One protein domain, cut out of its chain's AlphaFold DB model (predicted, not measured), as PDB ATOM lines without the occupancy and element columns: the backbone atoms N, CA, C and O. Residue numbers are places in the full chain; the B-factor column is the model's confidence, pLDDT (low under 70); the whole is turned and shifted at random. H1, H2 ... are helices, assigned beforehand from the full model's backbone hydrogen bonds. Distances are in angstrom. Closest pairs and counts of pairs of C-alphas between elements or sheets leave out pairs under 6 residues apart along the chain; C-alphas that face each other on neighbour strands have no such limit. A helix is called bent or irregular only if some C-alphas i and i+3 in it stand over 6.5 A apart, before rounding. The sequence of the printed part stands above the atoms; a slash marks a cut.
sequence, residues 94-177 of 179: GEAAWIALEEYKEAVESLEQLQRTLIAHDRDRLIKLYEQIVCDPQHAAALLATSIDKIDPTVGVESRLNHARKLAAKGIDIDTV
ATOM      1  N   GLY A  94      75.904 162.214 111.382       91.94
ATOM      2  CA  GLY A  94      76.970 161.348 110.874       91.94
ATOM      3  C   GLY A  94      77.089 161.373 109.347       91.94
ATOM      4  O   GLY A  94      78.197 161.361 108.826       91.94
ATOM      5  N   GLU A  95      75.969 161.450 108.626       93.50
ATOM      6  CA  GLU A  95      75.951 161.516 107.157       93.50
ATOM      7  C   GLU A  95      76.424 162.888 106.675       93.50
ATOM      8  O   GLU A  95      77.287 162.976 105.806       93.50
ATOM      9  N   ALA A  96      75.934 163.961 107.301       94.12
ATOM     10  CA  ALA A  96      76.395 165.311 107.004       94.12
ATOM     11  C   ALA A  96      77.886 165.506 107.343       94.12
ATOM     12  O   ALA A  96      78.584 166.233 106.641       94.12
ATOM     13  N   ALA A  97      78.397 164.829 108.379       94.88
ATOM     14  CA  ALA A  97      79.812 164.863 108.741       94.88
ATOM     15  C   ALA A  97      80.693 164.171 107.695       94.88
ATOM     16  O   ALA A  97      81.795 164.650 107.435       94.88
ATOM     17  N   TRP A  98      80.218 163.081 107.080       96.94
ATOM     18  CA  TRP A  98      80.925 162.432 105.975       96.94
ATOM     19  C   TRP A  98      81.037 163.343 104.755       96.94
ATOM     20  O   TRP A  98      82.139 163.492 104.238       96.94
ATOM     21  N   ILE A  99      79.940 164.003 104.367       94.44
ATOM     22  CA  ILE A  99      79.945 164.976 103.263       94.44
ATOM     23  C   ILE A  99      80.914 166.117 103.578       94.44
ATOM     24  O   ILE A  99      81.805 166.403 102.793       94.44
ATOM     25  N   ALA A 100      80.812 166.727 104.765       95.81
ATOM     26  CA  ALA A 100      81.732 167.791 105.161       95.81
ATOM     27  C   ALA A 100      83.198 167.336 105.118       95.81
ATOM     28  O   ALA A 100      84.053 168.076 104.644       95.81
ATOM     29  N   LEU A 101      83.500 166.121 105.586       96.81
ATOM     30  CA  LEU A 101      84.856 165.583 105.558       96.81
ATOM     31  C   LEU A 101      85.395 165.414 104.132       96.81
ATOM     32  O   LEU A 101      86.577 165.675 103.914       96.81
ATOM     33  N   GLU A 102      84.568 164.947 103.200       96.81
ATOM     34  CA  GLU A 102      84.927 164.793 101.787       96.81
ATOM     35  C   GLU A 102      85.231 166.156 101.156       96.81
ATOM     36  O   GLU A 102      86.362 166.381 100.726       96.81
ATOM     37  N   GLU A 103      84.303 167.109 101.266       96.62
ATOM     38  CA  GLU A 103      84.465 168.462 100.715       96.62
ATOM     39  C   GLU A 103      85.675 169.195 101.317       96.62
ATOM     40  O   GLU A 103      86.436 169.861 100.616       96.62
ATOM     41  N   TYR A 104      85.931 169.042 102.623       96.12
ATOM     42  CA  TYR A 104      87.117 169.636 103.247       96.12
ATOM     43  C   TYR A 104      88.428 169.016 102.753       96.12
ATOM     44  O   TYR A 104      89.430 169.729 102.671       96.12
ATOM     45  N   LYS A 105      88.459 167.716 102.440       96.56
ATOM     46  CA  LYS A 105      89.657 167.082 101.872       96.56
ATOM     47  C   LYS A 105      89.924 167.604 100.467       96.56
ATOM     48  O   LYS A 105      91.043 168.039 100.203       96.56
ATOM     49  N   GLU A 106      88.901 167.644  99.618       93.75
ATOM     50  CA  GLU A 106      89.023 168.182  98.260       93.75
ATOM     51  C   GLU A 106      89.441 169.659  98.259       93.75
ATOM     52  O   GLU A 106      90.305 170.072  97.478       93.75
ATOM     53  N   ALA A 107      88.899 170.454  99.186       95.00
ATOM     54  CA  ALA A 107      89.286 171.847  99.369       95.00
ATOM     55  C   ALA A 107      90.769 171.992  99.738       95.00
ATOM     56  O   ALA A 107      91.471 172.826  99.160       95.00
ATOM     57  N   VAL A 108      91.265 171.177 100.677       95.12
ATOM     58  CA  VAL A 108      92.677 171.198 101.092       95.12
ATOM     59  C   VAL A 108      93.595 170.820  99.934       95.12
ATOM     60  O   VAL A 108      94.583 171.516  99.701       95.12
ATOM     61  N   GLU A 109      93.258 169.779  99.176       93.81
ATOM     62  CA  GLU A 109      94.020 169.370  97.990       93.81
ATOM     63  C   GLU A 109      94.017 170.462  96.903       93.81
ATOM     64  O   GLU A 109      95.020 170.701  96.224       93.81
ATOM     65  N   SER A 110      92.912 171.198  96.772       93.06
ATOM     66  CA  SER A 110      92.759 172.266  95.779       93.06
ATOM     67  C   SER A 110      93.539 173.545  96.120       93.06
ATOM     68  O   SER A 110      93.895 174.303  95.209       93.06
ATOM     69  N   LEU A 111      93.869 173.789  97.396       92.56
ATOM     70  CA  LEU A 111      94.618 174.980  97.829       92.56
ATOM     71  C   LEU A 111      95.991 175.100  97.158       92.56
ATOM     72  O   LEU A 111      96.434 176.215  96.870       92.56
ATOM     73  N   GLU A 112      96.646 173.979  96.850       90.44
ATOM     74  CA  GLU A 112      97.963 173.967  96.198       90.44
ATOM     75  C   GLU A 112      97.955 174.659  94.825       90.44
ATOM     76  O   GLU A 112      98.971 175.188  94.363       90.44
ATOM     77  N   GLN A 113      96.798 174.688  94.160       90.31
ATOM     78  CA  GLN A 113      96.650 175.253  92.820       90.31
ATOM     79  C   GLN A 113      96.344 176.755  92.841       90.31
ATOM     80  O   GLN A 113      96.566 177.438  91.837       90.31
ATOM     81  N   LEU A 114      95.903 177.295  93.983       90.56
ATOM     82  CA  LEU A 114      95.413 178.668  94.100       90.56
ATOM     83  C   LEU A 114      96.474 179.703  93.721       90.56
ATOM     84  O   LEU A 114      96.206 180.599  92.920       90.56
ATOM     85  N   GLN A 115      97.697 179.566  94.244       89.25
ATOM     86  CA  GLN A 115      98.769 180.530  93.975       89.25
ATOM     87  C   GLN A 115      99.104 180.597  92.480       89.25
ATOM     88  O   GLN A 115      99.261 181.685  91.926       89.25
ATOM     89  N   ARG A 116      99.172 179.441  91.809       90.19
ATOM     90  CA  ARG A 116      99.466 179.368  90.372       90.19
ATOM     91  C   ARG A 116      98.364 180.033  89.554       90.19
ATOM     92  O   ARG A 116      98.666 180.812  88.656       90.19
ATOM     93  N   THR A 117      97.103 179.767  89.885       91.38
ATOM     94  CA  THR A 117      95.953 180.360  89.196       91.38
ATOM     95  C   THR A 117      95.869 181.874  89.390       91.38
ATOM     96  O   THR A 117      95.589 182.587  88.428       91.38
ATOM     97  N   LEU A 118      96.165 182.377  90.595       88.50
ATOM     98  CA  LEU A 118      96.210 183.815  90.874       88.50
ATOM     99  C   LEU A 118      97.294 184.522  90.053       88.50
ATOM    100  O   LEU A 118      97.007 185.538  89.427       88.50
ATOM    101  N   ILE A 119      98.510 183.963  90.006       90.44
ATOM    102  CA  ILE A 119      99.624 184.517  89.217       90.44
ATOM    103  C   ILE A 119      99.309 184.490  87.716       90.44
ATOM    104  O   ILE A 119      99.645 185.423  86.993       90.44
ATOM    105  N   ALA A 120      98.653 183.431  87.237       89.50
ATOM    106  CA  ALA A 120      98.264 183.303  85.835       89.50
ATOM    107  C   ALA A 120      97.089 184.214  85.431       89.50
ATOM    108  O   ALA A 120      96.759 184.275  84.248       89.50
ATOM    109  N   HIS A 121      96.437 184.891  86.388       83.19
ATOM    110  CA  HIS A 121      95.207 185.661  86.182       83.19
ATOM    111  C   HIS A 121      94.103 184.874  85.439       83.19
ATOM    112  O   HIS A 121      93.263 185.451  84.742       83.19
ATOM    113  N   ASP A 122      94.071 183.547  85.609       87.88
ATOM    114  CA  ASP A 122      93.074 182.672  84.990       87.88
ATOM    115  C   ASP A 122      91.774 182.721  85.795       87.88
ATOM    116  O   ASP A 122      91.575 182.009  86.783       87.88
ATOM    117  N   ARG A 123      90.881 183.614  85.369       86.00
ATOM    118  CA  ARG A 123      89.599 183.856  86.029       86.00
ATOM    119  C   ARG A 123      88.716 182.613  86.073       86.00
ATOM    120  O   ARG A 123      88.071 182.378  87.093       86.00
ATOM    121  N   ASP A 124      88.648 181.853  84.987       90.25
ATOM    122  CA  ASP A 124      87.731 180.718  84.898       90.25
ATOM    123  C   ASP A 124      88.206 179.589  85.813       90.25
ATOM    124  O   ASP A 124      87.399 178.964  86.506       90.25
ATOM    125  N   ARG A 125      89.525 179.378  85.901       92.12
ATOM    126  CA  ARG A 125      90.089 178.456  86.888       92.12
ATOM    127  C   ARG A 125      89.920 178.971  88.315       92.12
ATOM    128  O   ARG A 125      89.615 178.169  89.193       92.12
ATOM    129  N   LEU A 126      90.063 180.278  88.545       92.31
ATOM    130  CA  LEU A 126      89.895 180.874  89.872       92.31
ATOM    131  C   LEU A 126      88.465 180.709  90.394       92.31
ATOM    132  O   LEU A 126      88.293 180.431  91.573       92.31
ATOM    133  N   ILE A 127      87.453 180.832  89.529       91.56
ATOM    134  CA  ILE A 127      86.049 180.591  89.900       91.56
ATOM    135  C   ILE A 127      85.856 179.141  90.355       91.56
ATOM    136  O   ILE A 127      85.295 178.926  91.423       91.56
ATOM    137  N   LYS A 128      86.374 178.163  89.600       94.44
ATOM    138  CA  LYS A 128      86.275 176.739  89.973       94.44
ATOM    139  C   LYS A 128      86.990 176.432  91.285       94.44
ATOM    140  O   LYS A 128      86.467 175.704  92.113       94.44
ATOM    141  N   LEU A 129      88.180 176.999  91.489       95.12
ATOM    142  CA  LEU A 129      88.898 176.831  92.751       95.12
ATOM    143  C   LEU A 129      88.166 177.511  93.912       95.12
ATOM    144  O   LEU A 129      88.158 176.977  95.011       95.12
ATOM    145  N   TYR A 130      87.538 178.667  93.689       93.31
ATOM    146  CA  TYR A 130      86.739 179.331  94.718       93.31
ATOM    147  C   TYR A 130      85.510 178.500  95.109       93.31
ATOM    148  O   TYR A 130      85.205 178.404  96.293       93.31
ATOM    149  N   GLU A 131      84.846 177.868  94.138       93.69
ATOM    150  CA  GLU A 131      83.756 176.917  94.382       93.69
ATOM    151  C   GLU A 131      84.226 175.775  95.302       93.69
ATOM    152  O   GLU A 131      83.743 175.676  96.428       93.69
ATOM    153  N   GLN A 132      85.288 175.062  94.907       94.75
ATOM    154  CA  GLN A 132      85.830 173.910  95.645       94.75
ATOM    155  C   GLN A 132      86.416 174.256  97.023       94.75
ATOM    156  O   GLN A 132      86.330 173.476  97.964       94.75
ATOM    157  N   ILE A 133      87.068 175.413  97.163       95.62
ATOM    158  CA  ILE A 133      87.794 175.776  98.393       95.62
ATOM    159  C   ILE A 133      86.889 176.515  99.386       95.62
ATOM    160  O   ILE A 133      87.118 176.457 100.596       95.62
ATOM    161  N   VAL A 134      85.889 177.250  98.892       93.94
ATOM    162  CA  VAL A 134      85.066 178.146  99.712       93.94
ATOM    163  C   VAL A 134      83.605 177.727  99.700       93.94
ATOM    164  O   VAL A 134      83.045 177.516 100.773       93.94
ATOM    165  N   CYS A 135      82.980 177.615  98.526       92.19
ATOM    166  CA  CYS A 135      81.538 177.392  98.433       92.19
ATOM    167  C   CYS A 135      81.132 175.993  98.909       92.19
ATOM    168  O   CYS A 135      80.245 175.893  99.760       92.19
ATOM    169  N   ASP A 136      81.796 174.945  98.424       93.00
ATOM    170  CA  ASP A 136      81.432 173.559  98.741       93.00
ATOM    171  C   ASP A 136      81.649 173.251 100.234       93.00
ATOM    172  O   ASP A 136      80.700 172.821 100.905       93.00
ATOM    173  N   PRO A 137      82.794 173.623 100.851       95.38
ATOM    174  CA  PRO A 137      82.983 173.441 102.286       95.38
ATOM    175  C   PRO A 137      82.013 174.265 103.134       95.38
ATOM    176  O   PRO A 137      81.563 173.798 104.179       95.38
ATOM    177  N   GLN A 138      81.660 175.488 102.715       92.81
ATOM    178  CA  GLN A 138      80.652 176.292 103.416       92.81
ATOM    179  C   GLN A 138      79.274 175.634 103.368       92.81
ATOM    180  O   GLN A 138      78.578 175.594 104.386       92.81
ATOM    181  N   HIS A 139      78.880 175.110 102.207       91.56
ATOM    182  CA  HIS A 139      77.617 174.405 102.059       91.56
ATOM    183  C   HIS A 139      77.578 173.150 102.938       91.56
ATOM    184  O   HIS A 139      76.640 172.973 103.719       91.56
ATOM    185  N   ALA A 140      78.626 172.327 102.889       93.75
ATOM    186  CA  ALA A 140      78.711 171.102 103.674       93.75
ATOM    187  C   ALA A 140      78.767 171.369 105.186       93.75
ATOM    188  O   ALA A 140      78.077 170.705 105.965       93.75
ATOM    189  N   ALA A 141      79.498 172.401 105.616       93.50
ATOM    190  CA  ALA A 141      79.501 172.850 107.005       93.50
ATOM    191  C   ALA A 141      78.112 173.298 107.466       93.50
ATOM    192  O   ALA A 141      77.714 173.017 108.596       93.50
ATOM    193  N   ALA A 142      77.357 173.974 106.602       91.31
ATOM    194  CA  ALA A 142      76.011 174.412 106.928       91.31
ATOM    195  C   ALA A 142      75.004 173.246 106.970       91.31
ATOM    196  O   ALA A 142      74.129 173.245 107.840       91.31
ATOM    197  N   LEU A 143      75.149 172.225 106.114       93.12
ATOM    198  CA  LEU A 143      74.400 170.964 106.230       93.12
ATOM    199  C   LEU A 143      74.687 170.279 107.571       93.12
ATOM    200  O   LEU A 143      73.755 169.898 108.284       93.12
ATOM    201  N   LEU A 144      75.965 170.181 107.946       94.00
ATOM    202  CA  LEU A 144      76.388 169.600 109.215       94.00
ATOM    203  C   LEU A 144      75.835 170.388 110.407       94.00
ATOM    204  O   LEU A 144      75.195 169.795 111.272       94.00
ATOM    205  N   ALA A 145      75.996 171.711 110.424       91.50
ATOM    206  CA  ALA A 145      75.462 172.572 111.477       91.50
ATOM    207  C   ALA A 145      73.942 172.407 111.622       91.50
ATOM    208  O   ALA A 145      73.458 172.151 112.720       91.50
ATOM    209  N   THR A 146      73.205 172.437 110.507       89.81
ATOM    210  CA  THR A 146      71.746 172.239 110.507       89.81
ATOM    211  C   THR A 146      71.366 170.870 111.070       89.81
ATOM    212  O   THR A 146      70.410 170.758 111.833       89.81
ATOM    213  N   SER A 147      72.110 169.815 110.724       90.75
ATOM    214  CA  SER A 147      71.844 168.468 111.238       90.75
ATOM    215  C   SER A 147      72.149 168.330 112.737       90.75
ATOM    216  O   SER A 147      71.406 167.648 113.441       90.75
ATOM    217  N   ILE A 148      73.195 168.992 113.245       90.38
ATOM    218  CA  ILE A 148      73.552 169.002 114.674       90.38
ATOM    219  C   ILE A 148      72.512 169.789 115.472       90.38
ATOM    220  O   ILE A 148      72.018 169.289 116.482       90.38
ATOM    221  N   ASP A 149      72.121 170.968 114.986       86.50
ATOM    222  CA  ASP A 149      71.133 171.832 115.641       86.50
ATOM    223  C   ASP A 149      69.749 171.157 115.742       86.50
ATOM    224  O   ASP A 149      68.970 171.470 116.642       86.50
ATOM    225  N   LYS A 150      69.436 170.190 114.861       85.00
ATOM    226  CA  LYS A 150      68.232 169.344 114.981       85.00
ATOM    227  C   LYS A 150      68.258 168.419 116.200       85.00
ATOM    228  O   LYS A 150      67.190 168.056 116.685       85.00
ATOM    229  N   ILE A 151      69.440 168.000 116.656       87.44
ATOM    230  CA  ILE A 151      69.599 167.189 117.871       87.44
ATOM    231  C   ILE A 151      69.589 168.095 119.100       87.44
ATOM    232  O   ILE A 151      68.843 167.841 120.043       87.44
ATOM    233  N   ASP A 152      70.418 169.138 119.078       84.12
ATOM    234  CA  ASP A 152      70.532 170.110 120.157       84.12
ATOM    235  C   ASP A 152      70.793 171.516 119.581       84.12
ATOM    236  O   ASP A 152      71.921 171.824 119.182       84.12
ATOM    237  N   PRO A 153      69.781 172.402 119.566       80.50
ATOM    238  CA  PRO A 153      69.907 173.740 118.991       80.50
ATOM    239  C   PRO A 153      70.779 174.687 119.832       80.50
ATOM    240  O   PRO A 153      71.084 175.802 119.398       80.50
ATOM    241  N   THR A 154      71.176 174.290 121.045       83.69
ATOM    242  CA  THR A 154      72.025 175.107 121.920       83.69
ATOM    243  C   THR A 154      73.506 174.994 121.555       83.69
ATOM    244  O   THR A 154      74.245 175.968 121.724       83.69
ATOM    245  N   VAL A 155      73.920 173.876 120.942       83.69
ATOM    246  CA  VAL A 155      75.313 173.608 120.543       83.69
ATOM    247  C   VAL A 155      75.834 174.684 119.590       83.69
ATOM    248  O   VAL A 155      76.918 175.238 119.803       83.69
ATOM    249  N   GLY A 156      75.059 175.046 118.563       82.12
ATOM    250  CA  GLY A 156      75.435 176.098 117.621       82.12
ATOM    251  C   GLY A 156      75.549 177.484 118.271       82.12
ATOM    252  O   GLY A 156      76.436 178.272 117.927       82.12
ATOM    253  N   VAL A 157      74.677 177.810 119.231       75.38
ATOM    254  CA  VAL A 157      74.720 179.087 119.974       75.38
ATOM    255  C   VAL A 157      75.958 179.153 120.864       75.38
ATOM    256  O   VAL A 157      76.712 180.126 120.791       75.38
ATOM    257  N   GLU A 158      76.203 178.112 121.655       85.06
ATOM    258  CA  GLU A 158      77.346 178.047 122.562       85.06
ATOM    259  C   GLU A 158      78.678 178.072 121.797       85.06
ATOM    260  O   GLU A 158      79.581 178.842 122.133       85.06
ATOM    261  N   SER A 159      78.782 177.306 120.705       87.44
ATOM    262  CA  SER A 159      79.971 177.276 119.850       87.44
ATOM    263  C   SER A 159      80.302 178.655 119.264       87.44
ATOM    264  O   SER A 159      81.455 179.089 119.323       87.44
ATOM    265  N   ARG A 160      79.297 179.409 118.787       86.62
ATOM    266  CA  ARG A 160      79.490 180.782 118.281       86.62
ATOM    267  C   ARG A 160      79.973 181.746 119.365       86.62
ATOM    268  O   ARG A 160      80.892 182.522 119.107       86.62
ATOM    269  N   LEU A 161      79.415 181.677 120.577       79.50
ATOM    270  CA  LEU A 161      79.866 182.497 121.711       79.50
ATOM    271  C   LEU A 161      81.318 182.182 122.093       79.50
ATOM    272  O   LEU A 161      82.126 183.090 122.299       79.50
ATOM    273  N   ASN A 162      81.672 180.899 122.141       87.50
ATOM    274  CA  ASN A 162      83.034 180.459 122.431       87.50
ATOM    275  C   ASN A 162      84.016 180.876 121.324       87.50
ATOM    276  O   ASN A 162      85.128 181.324 121.616       87.50
ATOM    277  N   HIS A 163      83.601 180.802 120.058       85.75
ATOM    278  CA  HIS A 163      84.404 181.256 118.927       85.75
ATOM    279  C   HIS A 163      84.641 182.771 118.961       85.75
ATOM    280  O   HIS A 163      85.785 183.207 118.841       85.75
ATOM    281  N   ALA A 164      83.598 183.567 119.211       80.62
ATOM    282  CA  ALA A 164      83.700 185.016 119.365       80.62
ATOM    283  C   ALA A 164      84.691 185.403 120.476       80.62
ATOM    284  O   ALA A 164      85.584 186.221 120.256       80.62
ATOM    285  N   ARG A 165      84.614 184.745 121.643       84.56
ATOM    286  CA  ARG A 165      85.583 184.935 122.739       84.56
ATOM    287  C   ARG A 165      87.015 184.597 122.313       84.56
ATOM    288  O   ARG A 165      87.944 185.327 122.650       84.56
ATOM    289  N   LYS A 166      87.202 183.514 121.552       86.44
ATOM    290  CA  LYS A 166      88.514 183.101 121.027       86.44
ATOM    291  C   LYS A 166      89.086 184.107 120.022       86.44
ATOM    292  O   LYS A 166      90.293 184.328 120.036       86.44
ATOM    293  N   LEU A 167      88.257 184.693 119.156       84.81
ATOM    294  CA  LEU A 167      88.679 185.736 118.212       84.81
ATOM    295  C   LEU A 167      89.042 187.036 118.935       84.81
ATOM    296  O   LEU A 167      90.116 187.581 118.688       84.81
ATOM    297  N   ALA A 168      88.221 187.460 119.900       81.38
ATOM    298  CA  ALA A 168      88.488 188.636 120.725       81.38
ATOM    299  C   ALA A 168      89.814 188.508 121.496       81.38
ATOM    300  O   ALA A 168      90.620 189.436 121.505       81.38
ATOM    301  N   ALA A 169      90.106 187.329 122.057       84.38
ATOM    302  CA  ALA A 169      91.386 187.049 122.715       84.38
ATOM    303  C   ALA A 169      92.600 187.133 121.766       84.38
ATOM    304  O   ALA A 169      93.727 187.318 122.221       84.38
ATOM    305  N   LYS A 170      92.383 186.997 120.453       85.94
ATOM    306  CA  LYS A 170      93.409 187.145 119.411       85.94
ATOM    307  C   LYS A 170      93.449 188.549 118.797       85.94
ATOM    308  O   LYS A 170      94.232 188.763 117.877       85.94
ATOM    309  N   GLY A 171      92.617 189.480 119.268       81.56
ATOM    310  CA  GLY A 171      92.510 190.833 118.712       81.56
ATOM    311  C   GLY A 171      91.874 190.892 117.317       81.56
ATOM    312  O   GLY A 171      92.112 191.851 116.592       81.56
ATOM    313  N   ILE A 172      91.105 189.870 116.923       75.75
ATOM    314  CA  ILE A 172      90.388 189.834 115.641       75.75
ATOM    315  C   ILE A 172      88.953 190.308 115.885       75.75
ATOM    316  O   ILE A 172      88.221 189.663 116.635       75.75
ATOM    317  N   ASP A 173      88.560 191.417 115.253       67.75
ATOM    318  CA  ASP A 173      87.214 191.981 115.387       67.75
ATOM    319  C   ASP A 173      86.202 191.291 114.453       67.75
ATOM    320  O   ASP A 173      86.492 190.985 113.290       67.75
ATOM    321  N   ILE A 174      85.007 191.023 114.974       56.12
ATOM    322  CA  ILE A 174      83.974 190.176 114.352       56.12
ATOM    323  C   ILE A 174      83.241 190.941 113.237       56.12
ATOM    324  O   ILE A 174      82.756 190.325 112.284       56.12
ATOM    325  N   ASP A 175      83.268 192.275 113.279       50.97
ATOM    326  CA  ASP A 175      82.708 193.147 112.237       50.97
ATOM    327  C   ASP A 175      83.424 193.011 110.877       50.97
ATOM    328  O   ASP A 175      82.908 193.438 109.845       50.97
ATOM    329  N   THR A 176      84.579 192.339 110.839       41.03
ATOM    330  CA  THR A 176      85.368 192.115 109.618       41.03
ATOM    331  C   THR A 176      84.957 190.871 108.816       41.03
ATOM    332  O   THR A 176      85.415 190.702 107.689       41.03
ATOM    333  N   VAL A 177      84.118 189.980 109.364       37.78
ATOM    334  CA  VAL A 177      83.861 188.638 108.784       37.78
ATOM    335  C   VAL A 177      82.483 188.529 108.102       37.78
ATOM    336  O   VAL A 177      82.200 187.541 107.433       37.78
TER     337      VAL A 177
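What this domain is: This is residues 94 to 177 of the 179 residues of the protein "Helix-turn-helix transcriptional regulator" of Firmicutes bacterium (UniProt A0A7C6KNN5). The model is a long helical hairpin, H1 and H2 side by side, with H3 set off from one end as the second leg of a V whose corner lies where H2b meets the beginning of H3. Most of H3 sticks out from the hairpin, with residues 158 to 163 and 165 to 171 standing free, and a short tail, residues 172 to 177, folds back near its far end. The printed part has 84 residues with three named helices, in the order H1, H2, H3, and no named strand; the class is all helix. The whole is loose, with a radius of gyration of the C-alphas of 15.9 A, and flat, spanning 45 by 36 by 16 A.

Where its parts are: H1 is residues 94 to 119, 39.0 A from first to last C-alpha, and begins with C-alpha 94 at (76.970, 161.348, 110.874). It has a kink of 47 degrees near residue 113 and is irregular, but only just: C-alphas 112 and 115 are 7.0 A apart. H2, residues 123 to 149, was assigned as one helix by its hydrogen bonds but is bent, with C-alphas 133 and 136 6.7 A apart. Its arms are H2a, residues 123 to 133, 14.9 A long, and H2b, residues 136 to 149, 19.9 A long, at a shallow tilt of 25 degrees. H3, residues 153 to 169, is 25.5 A long and ends with C-alpha 169 at (91.386, 187.049, 122.715). It is neither bent nor irregular, but only just: C-alphas 153 and 156 are 6.2 A apart.

How they stand to each other: H1 and H2a form a helical hairpin; they touch, closest at the C-alphas of Ala 107 and Ile 133, 4.3 A apart, and run opposite ways at a shallow tilt of 31 degrees. H1 touches H2b with residues 96 to 107 alone, closest at the C-alphas of Ala 100 and Ala 140, 4.7 A apart, opposite ways at a shallow tilt of 25 degrees. H2b, with residues 145 to 149 alone, touches residues 155 to 156 of H3. Their closest C-alphas, of Asp 149 and Gly 156, are 6.4 A apart, and the two run opposite ways at a steep tilt of 56 degrees. The helix packing is mostly aligned, only just, with 2 of 3 touching pairs at a shallow tilt. H3 is apart from H1 and from H2a. Every O i to N i+4 pair is within hydrogen-bond range in H2a and H2b; in H1 17 of 22 are, and in H3 12 of 13.

The domain as a whole: The C-alphas of Ala 120 and Asp 152, the two farthest apart, are 46.1 A from each other. The links H1 to H2 and H2 to H3 are tight, each of 3 residues, and residues 119 to 124 stand free. The printed part has no cut. Its mean pLDDT is 87.6, and residues 173 to 177 are under 70.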